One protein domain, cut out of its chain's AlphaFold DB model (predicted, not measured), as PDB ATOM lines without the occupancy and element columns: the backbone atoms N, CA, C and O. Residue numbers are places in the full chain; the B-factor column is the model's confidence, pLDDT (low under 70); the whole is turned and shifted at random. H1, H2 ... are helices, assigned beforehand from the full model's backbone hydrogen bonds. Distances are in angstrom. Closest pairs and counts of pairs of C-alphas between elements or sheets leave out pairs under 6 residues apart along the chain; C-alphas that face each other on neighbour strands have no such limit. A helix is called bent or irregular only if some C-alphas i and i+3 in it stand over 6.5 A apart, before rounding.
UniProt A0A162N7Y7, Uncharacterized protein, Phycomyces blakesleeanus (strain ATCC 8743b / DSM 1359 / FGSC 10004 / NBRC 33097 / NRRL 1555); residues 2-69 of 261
ATOM      1  N   LYS A   2     147.079 121.127 126.244       53.31
ATOM      2  CA  LYS A   2     145.755 120.741 125.691       53.31
ATOM      3  C   LYS A   2     145.214 119.361 126.103       53.31
ATOM      4  O   LYS A   2     144.022 119.220 126.339       53.31
ATOM      5  N   ASP A   3     146.068 118.339 126.203       47.97
ATOM      6  CA  ASP A   3     145.638 116.994 126.618       47.97
ATOM      7  C   ASP A   3     145.293 116.910 128.117       47.97
ATOM      8  O   ASP A   3     144.392 116.164 128.482       47.97
ATOM      9  N   LYS A   4     145.965 117.705 128.968       49.69
ATOM     10  CA  LYS A   4     145.695 117.815 130.414       49.69
ATOM     11  C   LYS A   4     144.401 118.593 130.657       49.69
ATOM     12  O   LYS A   4     143.548 118.118 131.391       49.69
ATOM     13  N   GLU A   5     144.221 119.726 129.977       51.09
ATOM     14  CA  GLU A   5     142.971 120.498 130.013       51.09
ATOM     15  C   GLU A   5     141.790 119.712 129.442       51.09
ATOM     16  O   GLU A   5     140.703 119.792 129.991       51.09
ATOM     17  N   ASN A   6     141.978 118.904 128.391       53.25
ATOM     18  CA  ASN A   6     140.932 117.997 127.910       53.25
ATOM     19  C   ASN A   6     140.595 116.905 128.928       53.25
ATOM     20  O   ASN A   6     139.436 116.524 129.027       53.25
ATOM     21  N   TRP A   7     141.584 116.385 129.659       50.38
ATOM     22  CA  TRP A   7     141.358 115.387 130.704       50.38
ATOM     23  C   TRP A   7     140.591 115.982 131.885       50.38
ATOM     24  O   TRP A   7     139.580 115.424 132.297       50.38
ATOM     25  N   VAL A   8     141.025 117.151 132.365       51.03
ATOM     26  CA  VAL A   8     140.365 117.889 133.449       51.03
ATOM     27  C   VAL A   8     138.971 118.350 133.015       51.03
ATOM     28  O   VAL A   8     138.021 118.122 133.743       51.03
ATOM     29  N   ASN A   9     138.786 118.880 131.803       45.28
ATOM     30  CA  ASN A   9     137.455 119.249 131.297       45.28
ATOM     31  C   ASN A   9     136.534 118.043 131.076       45.28
ATOM     32  O   ASN A   9     135.326 118.155 131.273       45.28
ATOM     33  N   MET A  10     137.069 116.888 130.669       46.22
ATOM     34  CA  MET A  10     136.280 115.658 130.555       46.22
ATOM     35  C   MET A  10     135.817 115.167 131.933       46.22
ATOM     36  O   MET A  10     134.681 114.720 132.036       46.22
ATOM     37  N   TYR A  11     136.659 115.323 132.962       44.53
ATOM     38  CA  TYR A  11     136.385 114.946 134.354       44.53
ATOM     39  C   TYR A  11     135.468 115.939 135.092       44.53
ATOM     40  O   TYR A  11     134.634 115.517 135.880       44.53
ATOM     41  N   VAL A  12     135.608 117.246 134.836       47.47
ATOM     42  CA  VAL A  12     134.930 118.323 135.587       47.47
ATOM     43  C   VAL A  12     133.662 118.833 134.889       47.47
ATOM     44  O   VAL A  12     132.692 119.153 135.563       47.47
ATOM     45  N   TYR A  13     133.639 118.912 133.552       41.34
ATOM     46  CA  TYR A  13     132.600 119.669 132.833       41.34
ATOM     47  C   TYR A  13     131.800 118.875 131.798       41.34
ATOM     48  O   TYR A  13     130.747 119.354 131.380       41.34
ATOM     49  N   LYS A  14     132.281 117.708 131.332       43.38
ATOM     50  CA  LYS A  14     131.660 117.034 130.179       43.38
ATOM     51  C   LYS A  14     131.104 115.631 130.397       43.38
ATOM     52  O   LYS A  14     130.112 115.383 129.729       43.38
ATOM     53  N   HIS A  15     131.622 114.747 131.268       46.31
ATOM     54  CA  HIS A  15     130.945 113.462 131.549       46.31
ATOM     55  C   HIS A  15     131.331 112.725 132.854       46.31
ATOM     56  O   HIS A  15     132.504 112.564 133.163       46.31
ATOM     57  N   ALA A  16     130.286 112.142 133.466       42.75
ATOM     58  CA  ALA A  16     130.226 111.022 134.416       42.75
ATOM     59  C   ALA A  16     131.125 111.116 135.658       42.75
ATOM     60  O   ALA A  16     132.075 110.350 135.819       42.75
ATOM     61  N   HIS A  17     130.734 111.972 136.605       43.47
ATOM     62  CA  HIS A  17     130.937 111.618 138.005       43.47
ATOM     63  C   HIS A  17     130.169 110.315 138.248       43.47
ATOM     64  O   HIS A  17     128.947 110.330 138.350       43.47
ATOM     65  N   PHE A  18     130.875 109.187 138.292       47.03
ATOM     66  CA  PHE A  18     130.325 107.884 138.682       47.03
ATOM     67  C   PHE A  18     130.062 107.816 140.193       47.03
ATOM     68  O   PHE A  18     130.302 106.773 140.792       47.03
ATOM     69  N   GLY A  19     129.671 108.945 140.794       44.62
ATOM     70  CA  GLY A  19     129.508 109.091 142.229       44.62
ATOM     71  C   GLY A  19     130.801 108.835 143.010       44.62
ATOM     72  O   GLY A  19     131.787 108.289 142.521       44.62
ATOM     73  N   ASN A  20     130.806 109.249 144.273       39.38
ATOM     74  CA  ASN A  20     131.725 108.685 145.268       39.38
ATOM     75  C   ASN A  20     131.007 107.630 146.137       39.38
ATOM     76  O   ASN A  20     131.644 106.954 146.940       39.38
ATOM     77  N   CYS A  21     129.688 107.483 145.963       41.25
ATOM     78  CA  CYS A  21     128.851 106.448 146.559       41.25
ATOM     79  C   CYS A  21     128.550 105.413 145.478       41.25
ATOM     80  O   CYS A  21     127.650 105.637 144.683       41.25
ATOM     81  N   THR A  22     129.300 104.312 145.447       47.38
ATOM     82  CA  THR A  22     129.210 103.297 144.391       47.38
ATOM     83  C   THR A  22     127.821 102.663 144.331       47.38
ATOM     84  O   THR A  22     127.457 101.828 145.160       47.38
ATOM     85  N   LEU A  23     127.034 103.058 143.333       58.62
ATOM     86  CA  LEU A  23     125.806 102.367 142.942       58.62
ATOM     87  C   LEU A  23     126.125 101.299 141.888       58.62
ATOM     88  O   LEU A  23     127.055 101.441 141.094       58.62
ATOM     89  N   ASN A  24     125.308 100.251 141.783       59.59
ATOM     90  CA  ASN A  24     125.545  99.161 140.823       59.59
ATOM     91  C   ASN A  24     125.653  99.619 139.361       59.59
ATOM     92  O   ASN A  24     126.377  99.017 138.560       59.59
ATOM     93  N   ARG A  25     124.935 100.686 138.987       69.25
ATOM     94  CA  ARG A  25     125.036 101.291 137.650       69.25
ATOM     95  C   ARG A  25     126.443 101.838 137.399       69.25
ATOM     96  O   ARG A  25     126.998 101.622 136.321       69.25
ATOM     97  N   GLU A  26     127.025 102.484 138.400       70.00
ATOM     98  CA  GLU A  26     128.364 103.070 138.356       70.00
ATOM     99  C   GLU A  26     129.442 101.985 138.377       70.00
ATOM    100  O   GLU A  26     130.359 102.016 137.557       70.00
ATOM    101  N   GLU A  27     129.292 100.952 139.210       70.75
ATOM    102  CA  GLU A  27     130.214  99.809 139.236       70.75
ATOM    103  C   GLU A  27     130.215  99.032 137.916       70.75
ATOM    104  O   GLU A  27     131.274  98.688 137.379       70.75
ATOM    105  N   SER A  28     129.033  98.802 137.331       76.12
ATOM    106  CA  SER A  28     128.916  98.168 136.018       76.12
ATOM    107  C   SER A  28     129.563  99.021 134.924       76.12
ATOM    108  O   SER A  28     130.219  98.472 134.030       76.12
ATOM    109  N   ALA A  29     129.422 100.348 134.990       79.38
ATOM    110  CA  ALA A  29     130.067 101.260 134.055       79.38
ATOM    111  C   ALA A  29     131.595 101.265 134.230       79.38
ATOM    112  O   ALA A  29     132.317 101.152 133.238       79.38
ATOM    113  N   HIS A  30     132.095 101.287 135.468       80.81
ATOM    114  CA  HIS A  30     133.516 101.158 135.785       80.81
ATOM    115  C   HIS A  30     134.105  99.839 135.284       80.81
ATOM    116  O   HIS A  30     135.162  99.843 134.655       80.81
ATOM    117  N   SER A  31     133.426  98.715 135.516       83.25
ATOM    118  CA  SER A  31     133.853  97.397 135.035       83.25
ATOM    119  C   SER A  31     133.917  97.350 133.503       83.25
ATOM    120  O   SER A  31     134.930  96.960 132.921       83.25
ATOM    121  N   SER A  32     132.881  97.866 132.832       85.62
ATOM    122  CA  SER A  32     132.828  97.990 131.369       85.62
ATOM    123  C   SER A  32     133.954  98.871 130.813       85.62
ATOM    124  O   SER A  32     134.595  98.517 129.817       85.62
ATOM    125  N   LEU A  33     134.232 100.005 131.462       85.56
ATOM    126  CA  LEU A  33     135.314 100.904 131.074       85.56
ATOM    127  C   LEU A  33     136.679 100.237 131.268       85.56
ATOM    128  O   LEU A  33     137.487 100.244 130.340       85.56
ATOM    129  N   LYS A  34     136.923  99.610 132.427       85.31
ATOM    130  CA  LYS A  34     138.152  98.847 132.704       85.31
ATOM    131  C   LYS A  34     138.377  97.767 131.651       85.31
ATOM    132  O   LYS A  34     139.463  97.693 131.088       85.31
ATOM    133  N   HIS A  35     137.342  97.000 131.311       85.44
ATOM    134  CA  HIS A  35     137.416  95.990 130.257       85.44
ATOM    135  C   HIS A  35     137.769  96.604 128.890       85.44
ATOM    136  O   HIS A  35     138.625  96.090 128.175       85.44
ATOM    137  N   SER A  36     137.153  97.732 128.524       84.75
ATOM    138  CA  SER A  36     137.455  98.451 127.275       84.75
ATOM    139  C   SER A  36     138.887  99.002 127.226       84.75
ATOM    140  O   SER A  36     139.517  99.062 126.163       84.75
ATOM    141  N   LEU A  37     139.420  99.411 128.378       84.19
ATOM    142  CA  LEU A  37     140.798  99.863 128.512       84.19
ATOM    143  C   LEU A  37     141.787  98.689 128.499       84.19
ATOM    144  O   LEU A  37     142.874  98.840 127.936       84.19
ATOM    145  N   GLY A  38     141.432  97.523 129.039       81.62
ATOM    146  CA  GLY A  38     142.334  96.376 129.179       81.62
ATOM    147  C   GLY A  38     143.588  96.738 129.988       81.62
ATOM    148  O   GLY A  38     143.531  97.555 130.902       81.62
ATOM    149  N   THR A  39     144.751  96.204 129.611       71.50
ATOM    150  CA  THR A  39     146.061  96.515 130.224       71.50
ATOM    151  C   THR A  39     146.734  97.761 129.630       71.50
ATOM    152  O   THR A  39     147.956  97.821 129.533       71.50
ATOM    153  N   SER A  40     145.966  98.760 129.176       62.56
ATOM    154  CA  SER A  40     146.527  99.924 128.467       62.56
ATOM    155  C   SER A  40     147.530 100.718 129.320       62.56
ATOM    156  O   SER A  40     147.148 101.637 130.033       62.56
ATOM    157  N   SER A  41     148.822 100.430 129.156       64.31
ATOM    158  CA  SER A  41     149.970 101.179 129.697       64.31
ATOM    159  C   SER A  41     150.528 102.216 128.701       64.31
ATOM    160  O   SER A  41     151.653 102.693 128.828       64.31
ATOM    161  N   GLY A  42     149.750 102.554 127.666       66.25
ATOM    162  CA  GLY A  42     150.181 103.391 126.546       66.25
ATOM    163  C   GLY A  42     150.131 104.904 126.798       66.25
ATOM    164  O   GLY A  42     149.619 105.389 127.803       66.25
ATOM    165  N   LYS A  43     150.618 105.675 125.813       77.81
ATOM    166  CA  LYS A  43     150.583 107.150 125.804       77.81
ATOM    167  C   LYS A  43     149.160 107.672 126.067       77.81
ATOM    168  O   LYS A  43     148.198 107.175 125.483       77.81
ATOM    169  N   LEU A  44     149.038 108.740 126.861       79.75
ATOM    170  CA  LEU A  44     147.766 109.332 127.312       79.75
ATOM    171  C   LEU A  44     146.748 109.582 126.180       79.75
ATOM    172  O   LEU A  44     145.561 109.320 126.350       79.75
ATOM    173  N   LYS A  45     147.203 109.989 124.986       79.75
ATOM    174  CA  LYS A  45     146.347 110.157 123.794       79.75
ATOM    175  C   LYS A  45     145.594 108.879 123.403       79.75
ATOM    176  O   LYS A  45     144.412 108.944 123.065       79.75
ATOM    177  N   THR A  46     146.254 107.724 123.469       81.50
ATOM    178  CA  THR A  46     145.664 106.419 123.140       81.50
ATOM    179  C   THR A  46     144.589 106.036 124.152       81.50
ATOM    180  O   THR A  46     143.514 105.581 123.762       81.50
ATOM    181  N   VAL A  47     144.841 106.280 125.443       82.06
ATOM    182  CA  VAL A  47     143.860 106.052 126.514       82.06
ATOM    183  C   VAL A  47     142.637 106.949 126.314       82.06
ATOM    184  O   VAL A  47     141.515 106.451 126.276       82.06
ATOM    185  N   THR A  48     142.833 108.246 126.061       84.06
ATOM    186  CA  THR A  48     141.735 109.198 125.820       84.06
ATOM    187  C   THR A  48     140.866 108.806 124.620       84.06
ATOM    188  O   THR A  48     139.641 108.916 124.679       84.06
ATOM    189  N   LEU A  49     141.463 108.313 123.530       85.88
ATOM    190  CA  LEU A  49     140.710 107.813 122.373       85.88
ATOM    191  C   LEU A  49     139.860 106.583 122.720       85.88
ATOM    192  O   LEU A  49     138.699 106.514 122.311       85.88
ATOM    193  N   LYS A  50     140.404 105.640 123.501       85.94
ATOM    194  CA  LYS A  50     139.659 104.461 123.968       85.94
ATOM    195  C   LYS A  50     138.483 104.846 124.866       85.94
ATOM    196  O   LYS A  50     137.387 104.333 124.651       85.94
ATOM    197  N   VAL A  51     138.674 105.786 125.794       86.69
ATOM    198  CA  VAL A  51     137.598 106.313 126.656       86.69
ATOM    199  C   VAL A  51     136.490 106.947 125.812       86.69
ATOM    200  O   VAL A  51     135.327 106.571 125.945       86.69
ATOM    201  N   LYS A  52     136.836 107.833 124.866       87.38
ATOM    202  CA  LYS A  52     135.851 108.464 123.965       87.38
ATOM    203  C   LYS A  52     135.078 107.440 123.130       87.38
ATOM    204  O   LYS A  52     133.874 107.589 122.930       87.38
ATOM    205  N   LYS A  53     135.757 106.405 122.625       89.19
ATOM    206  CA  LYS A  53     135.114 105.319 121.868       89.19
ATOM    207  C   LYS A  53     134.151 104.526 122.752       89.19
ATOM    208  O   LYS A  53     133.013 104.303 122.348       89.19
ATOM    209  N   TRP A  54     134.594 104.133 123.946       90.38
ATOM    210  CA  TRP A  54     133.769 103.423 124.923       90.38
ATOM    211  C   TRP A  54     132.509 104.209 125.275       90.38
ATOM    212  O   TRP A  54     131.410 103.668 125.211       90.38
ATOM    213  N   GLN A  55     132.663 105.500 125.552       87.31
ATOM    214  CA  GLN A  55     131.566 106.386 125.908       87.31
ATOM    215  C   GLN A  55     130.497 106.454 124.819       87.31
ATOM    216  O   GLN A  55     129.326 106.227 125.104       87.31
ATOM    217  N   LYS A  56     130.894 106.666 123.557       88.62
ATOM    218  CA  LYS A  56     129.959 106.653 122.421       88.62
ATOM    219  C   LYS A  56     129.188 105.335 122.325       88.62
ATOM    220  O   LYS A  56     127.981 105.347 122.101       88.62
ATOM    221  N   ILE A  57     129.875 104.205 122.505       88.81
ATOM    222  CA  ILE A  57     129.248 102.874 122.480       88.81
ATOM    223  C   ILE A  57     128.269 102.717 123.648       88.81
ATOM    224  O   ILE A  57     127.174 102.192 123.453       88.81
ATOM    225  N   SER A  58     128.645 103.162 124.848       86.31
ATOM    226  CA  SER A  58     127.799 103.081 126.041       86.31
ATOM    227  C   SER A  58     126.528 103.914 125.881       86.31
ATOM    228  O   SER A  58     125.432 103.375 126.020       86.31
ATOM    229  N   SER A  59     126.655 105.181 125.474       84.94
ATOM    230  CA  SER A  59     125.510 106.066 125.236       84.94
ATOM    231  C   SER A  59     124.587 105.536 124.134       84.94
ATOM    232  O   SER A  59     123.370 105.572 124.284       84.94
ATOM    233  N   ALA A  60     125.135 104.973 123.051       89.19
ATOM    234  CA  ALA A  60     124.323 104.370 121.992       89.19
ATOM    235  C   ALA A  60     123.540 103.134 122.479       89.19
ATOM    236  O   ALA A  60     122.379 102.950 122.110       89.19
ATOM    237  N   LYS A  61     124.154 102.291 123.324       88.31
ATOM    238  CA  LYS A  61     123.471 101.142 123.946       88.31
ATOM    239  C   LYS A  61     122.336 101.594 124.861       88.31
ATOM    240  O   LYS A  61     121.266 100.994 124.832       88.31
ATOM    241  N   GLU A  62     122.565 102.641 125.641       86.12
ATOM    242  CA  GLU A  62     121.574 103.204 126.553       86.12
ATOM    243  C   GLU A  62     120.393 103.830 125.806       86.12
ATOM    244  O   GLU A  62     119.251 103.462 126.059       86.12
ATOM    245  N   GLN A  63     120.652 104.660 124.791       88.44
ATOM    246  CA  GLN A  63     119.602 105.215 123.928       88.44
ATOM    247  C   GLN A  63     118.791 104.123 123.223       88.44
ATOM    248  O   GLN A  63     117.574 104.233 123.102       88.44
ATOM    249  N   LYS A  64     119.443 103.044 122.767       90.88
ATOM    250  CA  LYS A  64     118.741 101.887 122.197       90.88
ATOM    251  C   LYS A  64     117.846 101.207 123.237       90.88
ATOM    252  O   LYS A  64     116.742 100.801 122.897       90.88
ATOM    253  N   ALA A  65     118.306 101.074 124.481       89.69
ATOM    254  CA  ALA A  65     117.501 100.504 125.555       89.69
ATOM    255  C   ALA A  65     116.276 101.374 125.869       89.69
ATOM    256  O   ALA A  65     115.181 100.827 125.959       89.69
ATOM    257  N   ILE A  66     116.451 102.697 125.941       90.19
ATOM    258  CA  ILE A  66     115.370 103.670 126.163       90.19
ATOM    259  C   ILE A  66     114.316 103.593 125.056       90.19
ATOM    260  O   ILE A  66     113.129 103.504 125.341       90.19
ATOM    261  N   LYS A  67     114.742 103.536 123.789       89.88
ATOM    262  CA  LYS A  67     113.829 103.377 122.641       89.88
ATOM    263  C   LYS A  67     112.996 102.092 122.681       89.88
ATOM    264  O   LYS A  67     111.958 102.031 122.040       89.88
ATOM    265  N   ASN A  68     113.455 101.075 123.409       91.00
ATOM    266  CA  ASN A  68     112.761  99.798 123.568       91.00
ATOM    267  C   ASN A  68     111.861  99.755 124.819       91.00
ATOM    268  O   ASN A  68     111.399  98.670 125.181       91.00
ATOM    269  N   ILE A  69     111.699 100.868 125.538       92.19
ATOM    270  CA  ILE A  69     110.766 100.977 126.663       92.19
ATOM    271  C   ILE A  69     109.398 101.355 126.109       92.19
ATOM    272  O   ILE A  69     109.272 102.267 125.293       92.19
TER     273      ILE A  69
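Overview. This is residues 2 to 69 of the 261 residues of an uncharacterized protein of Phycomyces blakesleeanus (strain ATCC 8743b / DSM 1359 / FGSC 10004 / NBRC 33097 / NRRL 1555) (UniProt A0A162N7Y7). The long helix H3 makes the longest axis; H2 folds back slantwise on its earlier part as a loose hairpin, and H1 begins near the start of H3. Residues 59 to 69 stick out as an arm. The printed part has 68 residues with three named helices, H1, H2, H3, and no named strand: all helix. It is only just loose, close to compact, with a radius of gyration of the C-alphas of 13.2 A, and spans 40 by 22 by 20 A.

Along the chain. H1, residues 2 to 14, begins at C-alpha 2 (145.755, 120.741, 125.691) and measures 15.2 A; it is only just irregular, with C-alphas 11 and 14 6.6 A apart. H2, residues 24 to 37, measures 19.6 A. H3, residues 44 to 67, measures 34.8 A and ends at C-alpha 67 (113.829, 103.377, 122.641).

Arrangement. H1, with residues 3 to 7 alone, only just touches H3, with 3 pairs of C-alphas within 8 A; the closest C-alphas, of Asp 3 and Lys 45, are 7.4 A apart. They run the same way at a shallow tilt of 26 degrees. H1 and H2 are apart. H2 touches H3 with residues 33 to 37 alone, the closest C-alphas being those of Leu 37 and Lys 50, 6.6 A; this helical hairpin has a steep tilt of 45 degrees, opposite ways. Every O i to N i+4 pair is within hydrogen-bond range in H2 and H3, and 8 of 9 in H1.

Size, cuts and confidence. The farthest C-alphas, of Lys 43 and Ile 69, are 40.3 A apart. The printed part has no cut, and both links are short. Its mean pLDDT is 70.9; residues 2 to 25 and 40 to 42 are under 70.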